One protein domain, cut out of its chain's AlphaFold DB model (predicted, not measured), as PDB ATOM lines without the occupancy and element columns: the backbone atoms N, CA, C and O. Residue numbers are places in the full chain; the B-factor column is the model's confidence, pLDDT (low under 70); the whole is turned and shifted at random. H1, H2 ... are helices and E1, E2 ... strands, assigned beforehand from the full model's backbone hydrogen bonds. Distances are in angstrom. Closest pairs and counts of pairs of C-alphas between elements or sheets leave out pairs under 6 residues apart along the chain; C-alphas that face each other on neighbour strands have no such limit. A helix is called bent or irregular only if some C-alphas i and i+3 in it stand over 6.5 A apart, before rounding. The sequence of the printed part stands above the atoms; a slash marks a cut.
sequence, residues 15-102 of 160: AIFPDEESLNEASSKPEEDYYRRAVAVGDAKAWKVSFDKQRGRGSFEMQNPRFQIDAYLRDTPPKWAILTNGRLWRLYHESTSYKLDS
ATOM      1  N   ALA A  15     211.026 120.472 265.402       95.44
ATOM      2  CA  ALA A  15     211.113 119.547 264.280       95.44
ATOM      3  C   ALA A  15     212.481 118.863 264.342       95.44
ATOM      4  O   ALA A  15     213.498 119.531 264.532       95.44
ATOM      5  N   ILE A  16     212.497 117.540 264.223       96.44
ATOM      6  CA  ILE A  16     213.707 116.722 264.281       96.44
ATOM      7  C   ILE A  16     214.032 116.299 262.856       96.44
ATOM      8  O   ILE A  16     213.205 115.667 262.200       96.44
ATOM      9  N   PHE A  17     215.229 116.638 262.393       96.75
ATOM     10  CA  PHE A  17     215.733 116.299 261.063       96.75
ATOM     11  C   PHE A  17     216.779 115.182 261.164       96.75
ATOM     12  O   PHE A  17     217.416 115.051 262.212       96.75
ATOM     13  N   PRO A  18     216.942 114.358 260.115       96.38
ATOM     14  CA  PRO A  18     217.928 113.277 260.119       96.38
ATOM     15  C   PRO A  18     219.373 113.798 260.079       96.38
ATOM     16  O   PRO A  18     220.276 113.138 260.587       96.38
ATOM     17  N   ASP A  19     219.576 114.986 259.508       97.00
ATOM     18  CA  ASP A  19     220.871 115.627 259.296       97.00
ATOM     19  C   ASP A  19     220.713 117.157 259.162       97.00
ATOM     20  O   ASP A  19     219.604 117.693 259.040       97.00
ATOM     21  N   GLU A  20     221.842 117.869 259.213       96.69
ATOM     22  CA  GLU A  20     221.885 119.331 259.087       96.69
ATOM     23  C   GLU A  20     221.511 119.822 257.682       96.69
ATOM     24  O   GLU A  20     220.941 120.906 257.550       96.69
ATOM     25  N   GLU A  21     221.791 119.046 256.632       96.19
ATOM     26  CA  GLU A  21     221.449 119.396 255.248       96.19
ATOM     27  C   GLU A  21     219.927 119.528 255.090       96.19
ATOM     28  O   GLU A  21     219.425 120.567 254.656       96.19
ATOM     29  N   SER A  22     219.183 118.536 255.578       94.94
ATOM     30  CA  SER A  22     217.720 118.516 255.603       94.94
ATOM     31  C   SER A  22     217.125 119.712 256.351       94.94
ATOM     32  O   SER A  22     216.137 120.294 255.889       94.94
ATOM     33  N   LEU A  23     217.728 120.106 257.481       94.56
ATOM     34  CA  LEU A  23     217.329 121.286 258.259       94.56
ATOM     35  C   LEU A  23     217.597 122.591 257.496       94.56
ATOM     36  O   LEU A  23     216.731 123.474 257.441       94.56
ATOM     37  N   ASN A  24     218.790 122.724 256.916       94.56
ATOM     38  CA  ASN A  24     219.194 123.905 256.161       94.56
ATOM     39  C   ASN A  24     218.279 124.110 254.957       94.56
ATOM     40  O   ASN A  24     217.759 125.208 254.744       94.56
ATOM     41  N   GLU A  25     218.010 123.042 254.209       92.62
ATOM     42  CA  GLU A  25     217.130 123.139 253.063       92.62
ATOM     43  C   GLU A  25     215.687 123.490 253.464       92.62
ATOM     44  O   GLU A  25     215.092 124.375 252.845       92.62
ATOM     45  N   ALA A  26     215.136 122.858 254.511       91.25
ATOM     46  CA  ALA A  26     213.803 123.186 255.033       91.25
ATOM     47  C   ALA A  26     213.700 124.654 255.485       91.25
ATOM     48  O   ALA A  26     212.660 125.292 255.332       91.25
ATOM     49  N   SER A  27     214.791 125.215 256.007       89.56
ATOM     50  CA  SER A  27     214.863 126.617 256.434       89.56
ATOM     51  C   SER A  27     214.999 127.598 255.266       89.56
ATOM     52  O   SER A  27     214.527 128.734 255.361       89.56
ATOM     53  N   SER A  28     215.635 127.170 254.171       90.50
ATOM     54  CA  SER A  28     215.912 127.994 252.987       90.50
ATOM     55  C   SER A  28     214.719 128.169 252.039       90.50
ATOM     56  O   SER A  28     214.717 129.112 251.249       90.50
ATOM     57  N   LYS A  29     213.705 127.299 252.140       88.44
ATOM     58  CA  LYS A  29     212.529 127.261 251.256       88.44
ATOM     59  C   LYS A  29     211.229 127.535 252.019       88.44
ATOM     60  O   LYS A  29     210.499 126.600 252.349       88.44
ATOM     61  N   PRO A  30     210.932 128.801 252.356       78.81
ATOM     62  CA  PRO A  30     209.755 129.158 253.151       78.81
ATOM     63  C   PRO A  30     208.413 128.852 252.465       78.81
ATOM     64  O   PRO A  30     207.388 128.844 253.140       78.81
ATOM     65  N   GLU A  31     208.406 128.642 251.150       84.12
ATOM     66  CA  GLU A  31     207.241 128.244 250.360       84.12
ATOM     67  C   GLU A  31     206.890 126.751 250.470       84.12
ATOM     68  O   GLU A  31     205.755 126.374 250.173       84.12
ATOM     69  N   GLU A  32     207.835 125.904 250.890       85.94
ATOM     70  CA  GLU A  32     207.599 124.480 251.124       85.94
ATOM     71  C   GLU A  32     207.147 124.220 252.574       85.94
ATOM     72  O   GLU A  32     207.393 125.007 253.492       85.94
ATOM     73  N   ASP A  33     206.488 123.080 252.806       87.62
ATOM     74  CA  ASP A  33     206.188 122.639 254.169       87.62
ATOM     75  C   ASP A  33     207.493 122.336 254.920       87.62
ATOM     76  O   ASP A  33     208.202 121.376 254.616       87.62
ATOM     77  N   TYR A  34     207.781 123.150 255.935       90.12
ATOM     78  CA  TYR A  34     208.958 123.032 256.793       90.12
ATOM     79  C   TYR A  34     209.140 121.625 257.387       90.12
ATOM     80  O   TYR A  34     210.266 121.157 257.548       90.12
ATOM     81  N   TYR A  35     208.045 120.923 257.692       92.94
ATOM     82  CA  TYR A  35     208.097 119.602 258.322       92.94
ATOM     83  C   TYR A  35     208.293 118.462 257.320       92.94
ATOM     84  O   TYR A  35     208.502 117.323 257.729       92.94
ATOM     85  N   ARG A  36     208.278 118.742 256.010       92.62
ATOM     86  CA  ARG A  36     208.362 117.735 254.940       92.62
ATOM     87  C   ARG A  36     209.569 116.808 255.048       92.62
ATOM     88  O   ARG A  36     209.482 115.655 254.634       92.62
ATOM     89  N   ARG A  37     210.686 117.312 255.572       92.56
ATOM     90  CA  ARG A  37     211.945 116.564 255.732       92.56
ATOM     91  C   ARG A  37     212.250 116.167 257.170       92.56
ATOM     92  O   ARG A  37     213.281 115.551 257.424       92.56
ATOM     93  N   ALA A  38     211.381 116.520 258.109       95.69
ATOM     94  CA  ALA A  38     211.547 116.086 259.480       95.69
ATOM     95  C   ALA A  38     211.252 114.579 259.594       95.69
ATOM     96  O   ALA A  38     210.363 114.040 258.936       95.69
ATOM     97  N   VAL A  39     211.999 113.889 260.454       96.75
ATOM     98  CA  VAL A  39     211.726 112.496 260.842       96.75
ATOM     99  C   VAL A  39     210.716 112.418 261.982       96.75
ATOM    100  O   VAL A  39     209.991 111.429 262.099       96.75
ATOM    101  N   ALA A  40     210.647 113.465 262.807       97.19
ATOM    102  CA  ALA A  40     209.698 113.576 263.901       97.19
ATOM    103  C   ALA A  40     209.392 115.041 264.241       97.19
ATOM    104  O   ALA A  40     210.179 115.944 263.956       97.19
ATOM    105  N   VAL A  41     208.268 115.262 264.912       96.62
ATOM    106  CA  VAL A  41     207.917 116.544 265.544       96.62
ATOM    107  C   VAL A  41     207.976 116.426 267.065       96.62
ATOM    108  O   VAL A  41     207.855 115.335 267.616       96.62
ATOM    109  N   GLY A  42     208.182 117.538 267.764       94.88
ATOM    110  CA  GLY A  42     208.334 117.553 269.217       94.88
ATOM    111  C   GLY A  42     207.535 118.661 269.888       94.88
ATOM    112  O   GLY A  42     207.373 119.746 269.333       94.88
ATOM    113  N   ASP A  43     207.067 118.392 271.103       93.94
ATOM    114  CA  ASP A  43     206.357 119.351 271.948       93.94
ATOM    115  C   ASP A  43     206.862 119.249 273.391       93.94
ATOM    116  O   ASP A  43     206.967 118.151 273.956       93.94
ATOM    117  N   ALA A  44     207.200 120.397 273.980       93.31
ATOM    118  CA  ALA A  44     207.740 120.484 275.326       93.31
ATOM    119  C   ALA A  44     206.769 121.210 276.259       93.31
ATOM    120  O   ALA A  44     206.311 122.325 276.013       93.31
ATOM    121  N   LYS A  45     206.475 120.587 277.398       91.44
ATOM    122  CA  LYS A  45     205.662 121.163 278.469       91.44
ATOM    123  C   LYS A  45     206.525 121.546 279.664       91.44
ATOM    124  O   LYS A  45     207.619 121.028 279.869       91.44
ATOM    125  N   ALA A  46     206.001 122.439 280.501       90.44
ATOM    126  CA  ALA A  46     206.637 122.763 281.772       90.44
ATOM    127  C   ALA A  46     206.708 121.525 282.685       90.44
ATOM    128  O   ALA A  46     205.787 120.710 282.708       90.44
ATOM    129  N   TRP A  47     207.759 121.433 283.503       88.44
ATOM    130  CA  TRP A  47     208.094 120.256 284.320       88.44
ATOM    131  C   TRP A  47     206.944 119.668 285.152       88.44
ATOM    132  O   TRP A  47     206.835 118.456 285.319       88.44
ATOM    133  N   LYS A  48     206.065 120.526 285.682       87.06
ATOM    134  CA  LYS A  48     204.947 120.120 286.550       87.06
ATOM    135  C   LYS A  48     203.697 119.667 285.784       87.06
ATOM    136  O   LYS A  48     202.724 119.259 286.413       87.06
ATOM    137  N   VAL A  49     203.684 119.771 284.456       83.81
ATOM    138  CA  VAL A  49     202.524 119.408 283.632       83.81
ATOM    139  C   VAL A  49     202.428 117.889 283.537       83.81
ATOM    140  O   VAL A  49     203.326 117.235 283.016       83.81
ATOM    141  N   SER A  50     201.319 117.331 284.025       81.12
ATOM    142  CA  SER A  50     200.973 115.921 283.824       81.12
ATOM    143  C   SER A  50     200.472 115.691 282.399       81.12
ATOM    144  O   SER A  50     199.690 116.483 281.874       81.12
ATOM    145  N   PHE A  51     200.874 114.577 281.793       79.31
ATOM    146  CA  PHE A  51     200.331 114.121 280.513       79.31
ATOM    147  C   PHE A  51     199.039 113.312 280.655       79.31
ATOM    148  O   PHE A  51     198.317 113.111 279.677       79.31
ATOM    149  N   ASP A  52     198.740 112.848 281.868       71.38
ATOM    150  CA  ASP A  52     197.548 112.068 282.168       71.38
ATOM    151  C   ASP A  52     196.491 112.933 282.854       71.38
ATOM    152  O   ASP A  52     196.805 113.860 283.609       71.38
ATOM    153  N   LYS A  53     195.223 112.655 282.529       62.97
ATOM    154  CA  LYS A  53     194.070 113.479 282.910       62.97
ATOM    155  C   LYS A  53     194.023 113.706 284.424       62.97
ATOM    156  O   LYS A  53     194.014 112.749 285.196       62.97
ATOM    157  N   GLN A  54     193.823 114.954 284.844       51.16
ATOM    158  CA  GLN A  54     193.234 115.226 286.153       51.16
ATOM    159  C   GLN A  54     191.739 114.876 286.097       51.16
ATOM    160  O   GLN A  54     190.991 115.421 285.284       51.16
ATOM    161  N   ARG A  55     191.281 113.953 286.951       40.28
ATOM    162  CA  ARG A  55     189.847 113.755 287.213       40.28
ATOM    163  C   ARG A  55     189.341 114.951 288.029       40.28
ATOM    164  O   ARG A  55     189.399 114.928 289.251       40.28
ATOM    165  N   GLY A  56     188.866 115.992 287.351       41.66
ATOM    166  CA  GLY A  56     188.220 117.157 287.960       41.66
ATOM    167  C   GLY A  56     186.941 117.530 287.211       41.66
ATOM    168  O   GLY A  56     186.928 117.581 285.984       41.66
ATOM    169  N   ARG A  57     185.846 117.763 287.947       41.75
ATOM    170  CA  ARG A  57     184.595 118.336 287.425       41.75
ATOM    171  C   ARG A  57     184.869 119.785 286.994       41.75
ATOM    172  O   ARG A  57     184.904 120.668 287.841       41.75
ATOM    173  N   GLY A  58     185.067 120.021 285.700       40.56
ATOM    174  CA  GLY A  58     185.183 121.366 285.122       40.56
ATOM    175  C   GLY A  58     186.021 121.378 283.844       40.56
ATOM    176  O   GLY A  58     187.181 120.990 283.871       40.56
ATOM    177  N   SER A  59     185.417 121.803 282.727       41.69
ATOM    178  CA  SER A  59     185.993 121.870 281.366       41.69
ATOM    179  C   SER A  59     186.615 120.562 280.849       41.69
ATOM    180  O   SER A  59     187.830 120.389 280.795       41.69
ATOM    181  N   PHE A  60     185.749 119.634 280.439       43.31
ATOM    182  CA  PHE A  60     186.133 118.468 279.646       43.31
ATOM    183  C   PHE A  60     186.766 118.940 278.311       43.31
ATOM    184  O   PHE A  60     186.282 119.876 277.683       43.31
ATOM    185  N   GLU A  61     187.852 118.280 277.900       45.38
ATOM    186  CA  GLU A  61     188.312 118.097 276.505       45.38
ATOM    187  C   GLU A  61     189.351 119.017 275.839       45.38
ATOM    188  O   GLU A  61     190.007 118.526 274.926       45.38
ATOM    189  N   MET A  62     189.659 120.242 276.284       43.97
ATOM    190  CA  MET A  62     190.508 121.134 275.447       43.97
ATOM    191  C   MET A  62     191.979 121.335 275.868       43.97
ATOM    192  O   MET A  62     192.689 122.120 275.240       43.97
ATOM    193  N   GLN A  63     192.466 120.637 276.903       55.19
ATOM    194  CA  GLN A  63     193.838 120.824 277.427       55.19
ATOM    195  C   GLN A  63     194.689 119.553 277.512       55.19
ATOM    196  O   GLN A  63     195.821 119.622 277.976       55.19
ATOM    197  N   ASN A  64     194.188 118.393 277.082       71.50
ATOM    198  CA  ASN A  64     194.997 117.176 277.114       71.50
ATOM    199  C   ASN A  64     196.097 117.262 276.029       71.50
ATOM    200  O   ASN A  64     195.749 117.257 274.845       71.50
ATOM    201  N   PRO A  65     197.399 117.298 276.395       77.19
ATOM    202  CA  PRO A  65     198.503 117.412 275.435       77.19
ATOM    203  C   PRO A  65     198.513 116.299 274.381       77.19
ATOM    204  O   PRO A  65     199.028 116.477 273.284       77.19
ATOM    205  N   ARG A  66     197.876 115.162 274.671       79.81
ATOM    206  CA  ARG A  66     197.772 114.020 273.753       79.81
ATOM    207  C   ARG A  66     196.977 114.353 272.485       79.81
ATOM    208  O   ARG A  66     197.335 113.876 271.418       79.81
ATOM    209  N   PHE A  67     195.953 115.210 272.577       82.19
ATOM    210  CA  PHE A  67     195.219 115.672 271.389       82.19
ATOM    211  C   PHE A  67     196.061 116.599 270.513       82.19
ATOM    212  O   PHE A  67     195.871 116.636 269.304       82.19
ATOM    213  N   GLN A  68     196.990 117.344 271.115       85.62
ATOM    214  CA  GLN A  68     197.911 118.196 270.370       85.62
ATOM    215  C   GLN A  68     198.881 117.346 269.537       85.62
ATOM    216  O   GLN A  68     199.133 117.678 268.387       85.62
ATOM    217  N   ILE A  69     199.343 116.217 270.080       90.06
ATOM    218  CA  ILE A  69     200.199 115.271 269.356       90.06
ATOM    219  C   ILE A  69     199.457 114.552 268.219       90.06
ATOM    220  O   ILE A  69     199.996 114.476 267.120       90.06
ATOM    221  N   ASP A  70     198.234 114.055 268.447       88.38
ATOM    222  CA  ASP A  70     197.427 113.448 267.367       88.38
ATOM    223  C   ASP A  70     197.128 114.467 266.257       88.38
ATOM    224  O   ASP A  70     197.247 114.127 265.084       88.38
ATOM    225  N   ALA A  71     196.839 115.727 266.611       87.88
ATOM    226  CA  ALA A  71     196.702 116.793 265.623       87.88
ATOM    227  C   ALA A  71     197.989 116.946 264.803       87.88
ATOM    228  O   ALA A  71     197.938 116.817 263.587       87.88
ATOM    229  N   TYR A  72     199.154 117.105 265.444       90.56
ATOM    230  CA  TYR A  72     200.427 117.237 264.728       90.56
ATOM    231  C   TYR A  72     200.720 116.073 263.779       90.56
ATOM    232  O   TYR A  72     201.170 116.307 262.664       90.56
ATOM    233  N   LEU A  73     200.447 114.835 264.191       91.50
ATOM    234  CA  LEU A  73     200.688 113.649 263.365       91.50
ATOM    235  C   LEU A  73     199.744 113.540 262.159       91.50
ATOM    236  O   LEU A  73     200.095 112.899 261.178       91.50
ATOM    237  N   ARG A  74     198.556 114.152 262.211       88.94
ATOM    238  CA  ARG A  74     197.639 114.247 261.057       88.94
ATOM    239  C   ARG A  74     197.998 115.385 260.115       88.94
ATOM    240  O   ARG A  74     197.698 115.332 258.927       88.94
ATOM    241  N   ASP A  75     198.593 116.416 260.689       89.31
ATOM    242  CA  ASP A  75     198.729 117.730 260.089       89.31
ATOM    243  C   ASP A  75     200.134 118.008 259.540       89.31
ATOM    244  O   ASP A  75     200.341 118.988 258.822       89.31
ATOM    245  N   THR A  76     201.111 117.172 259.893       90.50
ATOM    246  CA  THR A  76     202.498 117.277 259.437       90.50
ATOM    247  C   THR A  76     202.951 115.966 258.782       90.50
ATOM    248  O   THR A  76     202.472 114.900 259.162       90.50
ATOM    249  N   PRO A  77     203.876 116.006 257.803       93.19
ATOM    250  CA  PRO A  77     204.394 114.803 257.142       93.19
ATOM    251  C   PRO A  77     205.087 113.751 258.039       93.19
ATOM    252  O   PRO A  77     205.013 112.566 257.699       93.19
ATOM    253  N   PRO A  78     205.789 114.106 259.137       94.75
ATOM    254  CA  PRO A  78     206.460 113.122 259.984       94.75
ATOM    255  C   PRO A  78     205.496 112.155 260.677       94.75
ATOM    256  O   PRO A  78     204.489 112.550 261.255       94.75
ATOM    257  N   LYS A  79     205.867 110.871 260.711       95.44
ATOM    258  CA  LYS A  79     205.053 109.803 261.327       95.44
ATOM    259  C   LYS A  79     205.276 109.624 262.823       95.44
ATOM    260  O   LYS A  79     204.563 108.852 263.467       95.44
ATOM    261  N   TRP A  80     206.290 110.286 263.366       96.81
ATOM    262  CA  TRP A  80     206.692 110.173 264.759       96.81
ATOM    263  C   TRP A  80     206.557 111.515 265.465       96.81
ATOM    264  O   TRP A  80     206.864 112.565 264.901       96.81
ATOM    265  N   ALA A  81     206.129 111.471 266.723       96.31
ATOM    266  CA  ALA A  81     206.051 112.653 267.567       96.31
ATOM    267  C   ALA A  81     206.572 112.373 268.977       96.31
ATOM    268  O   ALA A  81     206.307 111.313 269.551       96.31
ATOM    269  N   ILE A  82     207.286 113.344 269.544       96.56
ATOM    270  CA  ILE A  82     207.801 113.309 270.912       96.56
ATOM    271  C   ILE A  82     207.044 114.327 271.764       96.56
ATOM    272  O   ILE A  82     206.942 115.499 271.411       96.56
ATOM    273  N   LEU A  83     206.557 113.889 272.922       95.06
ATOM    274  CA  LEU A  83     205.995 114.761 273.952       95.06
ATOM    275  C   LEU A  83     206.836 114.642 275.221       95.06
ATOM    276  O   LEU A  83     206.990 113.542 275.757       95.06
ATOM    277  N   THR A  84     207.358 115.764 275.719       95.31
ATOM    278  CA  THR A  84     208.204 115.774 276.921       95.31
ATOM    279  C   THR A  84     207.875 116.912 277.884       95.31
ATOM    280  O   THR A  84     207.471 117.994 277.482       95.31
ATOM    281  N   ASN A  85     207.995 116.654 279.185       94.38
ATOM    282  CA  ASN A  85     207.979 117.675 280.236       94.38
ATOM    283  C   ASN A  85     209.334 117.714 280.966       94.38
ATOM    284  O   ASN A  85     209.436 118.204 282.083       94.38
ATOM    285  N   GLY A  86     210.367 117.118 280.367       93.50
ATOM    286  CA  GLY A  86     211.681 116.908 280.967       93.50
ATOM    287  C   GLY A  86     211.759 115.686 281.890       93.50
ATOM    288  O   GLY A  86     212.804 115.042 281.937       93.50
ATOM    289  N   ARG A  87     210.671 115.316 282.581       94.31
ATOM    290  CA  ARG A  87     210.607 114.108 283.424       94.31
ATOM    291  C   ARG A  87     210.202 112.879 282.616       94.31
ATOM    292  O   ARG A  87     210.865 111.850 282.692       94.31
ATOM    293  N   LEU A  88     209.087 112.975 281.902       95.44
ATOM    294  CA  LEU A  88     208.524 111.919 281.071       95.44
ATOM    295  C   LEU A  88     208.758 112.271 279.608       95.44
ATOM    296  O   LEU A  88     208.495 113.401 279.200       95.44
ATOM    297  N   TRP A  89     209.210 111.292 278.837       96.19
ATOM    298  CA  TRP A  89     209.419 111.380 277.399       96.19
ATOM    299  C   TRP A  89     208.552 110.322 276.731       96.19
ATOM    300  O   TRP A  89     208.759 109.133 276.957       96.19
ATOM    301  N   ARG A  90     207.559 110.747 275.946       95.62
ATOM    302  CA  ARG A  90     206.646 109.850 275.230       95.62
ATOM    303  C   ARG A  90     206.909 109.905 273.733       95.62
ATOM    304  O   ARG A  90     206.928 110.993 273.164       95.62
ATOM    305  N   LEU A  91     207.046 108.740 273.112       96.12
ATOM    306  CA  LEU A  91     207.126 108.560 271.668       96.12
ATOM    307  C   LEU A  91     205.791 108.026 271.142       96.12
ATOM    308  O   LEU A  91     205.303 106.984 271.592       96.12
ATOM    309  N   TYR A  92     205.230 108.740 270.173       95.50
ATOM    310  CA  TYR A  92     203.986 108.413 269.490       95.50
ATOM    311  C   TYR A  92     204.249 108.108 268.021       95.50
ATOM    312  O   TYR A  92     205.118 108.724 267.404       95.50
ATOM    313  N   HIS A  93     203.444 107.208 267.461       95.94
ATOM    314  CA  HIS A  93     203.419 106.922 266.034       95.94
ATOM    315  C   HIS A  93     202.047 107.268 265.449       95.94
ATOM    316  O   HIS A  93     201.016 107.004 266.073       95.94
ATOM    317  N   GLU A  94     202.030 107.815 264.235       93.88
ATOM    318  CA  GLU A  94     200.833 108.228 263.492       93.88
ATOM    319  C   GLU A  94     199.727 107.162 263.541       93.88
ATOM    320  O   GLU A  94     198.608 107.444 263.975       93.88
ATOM    321  N   SER A  95     200.060 105.908 263.207       90.31
ATOM    322  CA  SER A  95     199.084 104.818 263.055       90.31
ATOM    323  C   SER A  95     198.345 104.419 264.337       90.31
ATOM    324  O   SER A  95     197.337 103.716 264.261       90.31
ATOM    325  N   THR A  96     198.827 104.827 265.512       88.81
ATOM    326  CA  THR A  96     198.210 104.491 266.805       88.81
ATOM    327  C   THR A  96     197.878 105.711 267.662       88.81
ATOM    328  O   THR A  96     197.182 105.566 268.667       88.81
ATOM    329  N   SER A  97     198.304 106.907 267.249       82.06
ATOM    330  CA  SER A  97     198.139 108.167 267.985       82.06
ATOM    331  C   SER A  97     196.684 108.491 268.354       82.06
ATOM    332  O   SER A  97     196.413 108.898 269.487       82.06
ATOM    333  N   TYR A  98     195.733 108.180 267.465       80.00
ATOM    334  CA  TYR A  98     194.295 108.386 267.680       80.00
ATOM    335  C   TYR A  98     193.724 107.638 268.891       80.00
ATOM    336  O   TYR A  98     192.680 108.023 269.418       80.00
ATOM    337  N   LYS A  99     194.380 106.558 269.340       81.88
ATOM    338  CA  LYS A  99     193.932 105.779 270.504       81.88
ATOM    339  C   LYS A  99     194.131 106.534 271.808       81.88
ATOM    340  O   LYS A  99     193.550 106.180 272.828       81.88
ATOM    341  N   LEU A 100     194.944 107.587 271.810       79.62
ATOM    342  CA  LEU A 100     195.183 108.360 273.016       79.62
ATOM    343  C   LEU A 100     196.365 107.774 273.782       79.62
ATOM    344  O   LEU A 100     197.215 108.494 274.295       79.62
ATOM    345  N   ASP A 101     196.345 106.460 273.980       81.81
ATOM    346  CA  ASP A 101     197.053 105.673 274.997       81.81
ATOM    347  C   ASP A 101     198.143 104.741 274.467       81.81
ATOM    348  O   ASP A 101     198.804 104.070 275.253       81.81
ATOM    349  N   SER A 102     198.383 104.747 273.160       88.94
ATOM    350  CA  SER A 102     199.472 103.997 272.551       88.94
ATOM    351  C   SER A 102     200.709 104.884 272.417       88.94
ATOM    352  O   SER A 102     200.776 105.745 271.541       88.94
TER     353      SER A 102
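What this domain is: This is residues 15 to 102 of the 160 residues of an uncharacterized protein of Methanosaeta sp. PtaU1.Bin060 (UniProt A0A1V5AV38). A small sheet of three strands, E1 E2 E3, has helix H3 over one of its faces, while a pair of helices, H1 and H2, sits beyond one end of this body and a long loop reaches out at the other end. The free residues 55 to 60 of that loop stick out, and H4, a short helix, packs on H3. The printed part has 88 residues with four named helices and three named strands, in the order H1 H2 E1 H3 E2 E3 H4, and its class is mixed, helices and strands. The sheet runs E1 E2 E3 and is mixed, with E1 and E2 parallel and E2 and E3 antiparallel. The whole is only just loose, close to compact, with a radius of gyration of the C-alphas of 14.8 A and spans of 47 by 24 by 22 A.

Where its parts are: H1 is residues 20 to 28, 12.2 A long, and its C-alpha 20 lies at (221.885, 119.331, 259.087). H2 is residues 34 to 37 and is irregular, with C-alphas 34 and 37 standing 7.2 A apart. E1 is residues 40 to 44, 13.5 A long. H3 is residues 65 to 75, 15.4 A long, beginning with C-alpha 65 at (198.503, 117.412, 275.435). E2 is residues 80 to 84, 13.5 A long, and E3 is residues 88 to 93, 16.6 A long. H4 is residues 94 to 97, and its C-alpha 97 lies at (198.139, 108.167, 267.985).

How they stand to each other: Residues 15 to 16 pair with residues 40 to 41 of E1, antiparallel. H1 and H2 touch, the closest C-alphas being those of Ala 26 and Tyr 34, 5.2 A apart; neither helix is on the sheet. E1 and E2 are parallel at 16 degrees, with N 43 and O 82 within hydrogen-bond range at 2.9 A. E2 and E3 form a hairpin, antiparallel at 164 degrees, with N 83 and O 90 at 2.9 A. E1, H3 and E2 make a strand-helix-strand unit, two parallel neighbour strands with a helix between them along the chain, and its crossover is right-handed. With H3 on one face of the sheet there are two layers, a helix layer and a strand layer. H3 has a height over the sheet of 9.0 A and runs along the strands, at 24 degrees to E2 on the local plane. It lies over E2 and, only just, over E1, with 3 of its C-alphas falling there. H4 only grazes the sheet and touches H3, where the closest C-alphas, of Asp 70 and Ser 97, are 5.4 A apart. Every O i to N i+4 pair is within hydrogen-bond range in H1 and H3, while H2 and H4 are too short for such a pair.

The domain as a whole: The two C-alphas farthest apart, of Glu 21 and Arg 57, are 48.9 A apart. The printed part has no cut. The link from E1 to H3, residues 45 to 64, is long, and the other links are tight. The mean pLDDT of the printed part is 84.8, and residues 53 to 63 are under 70.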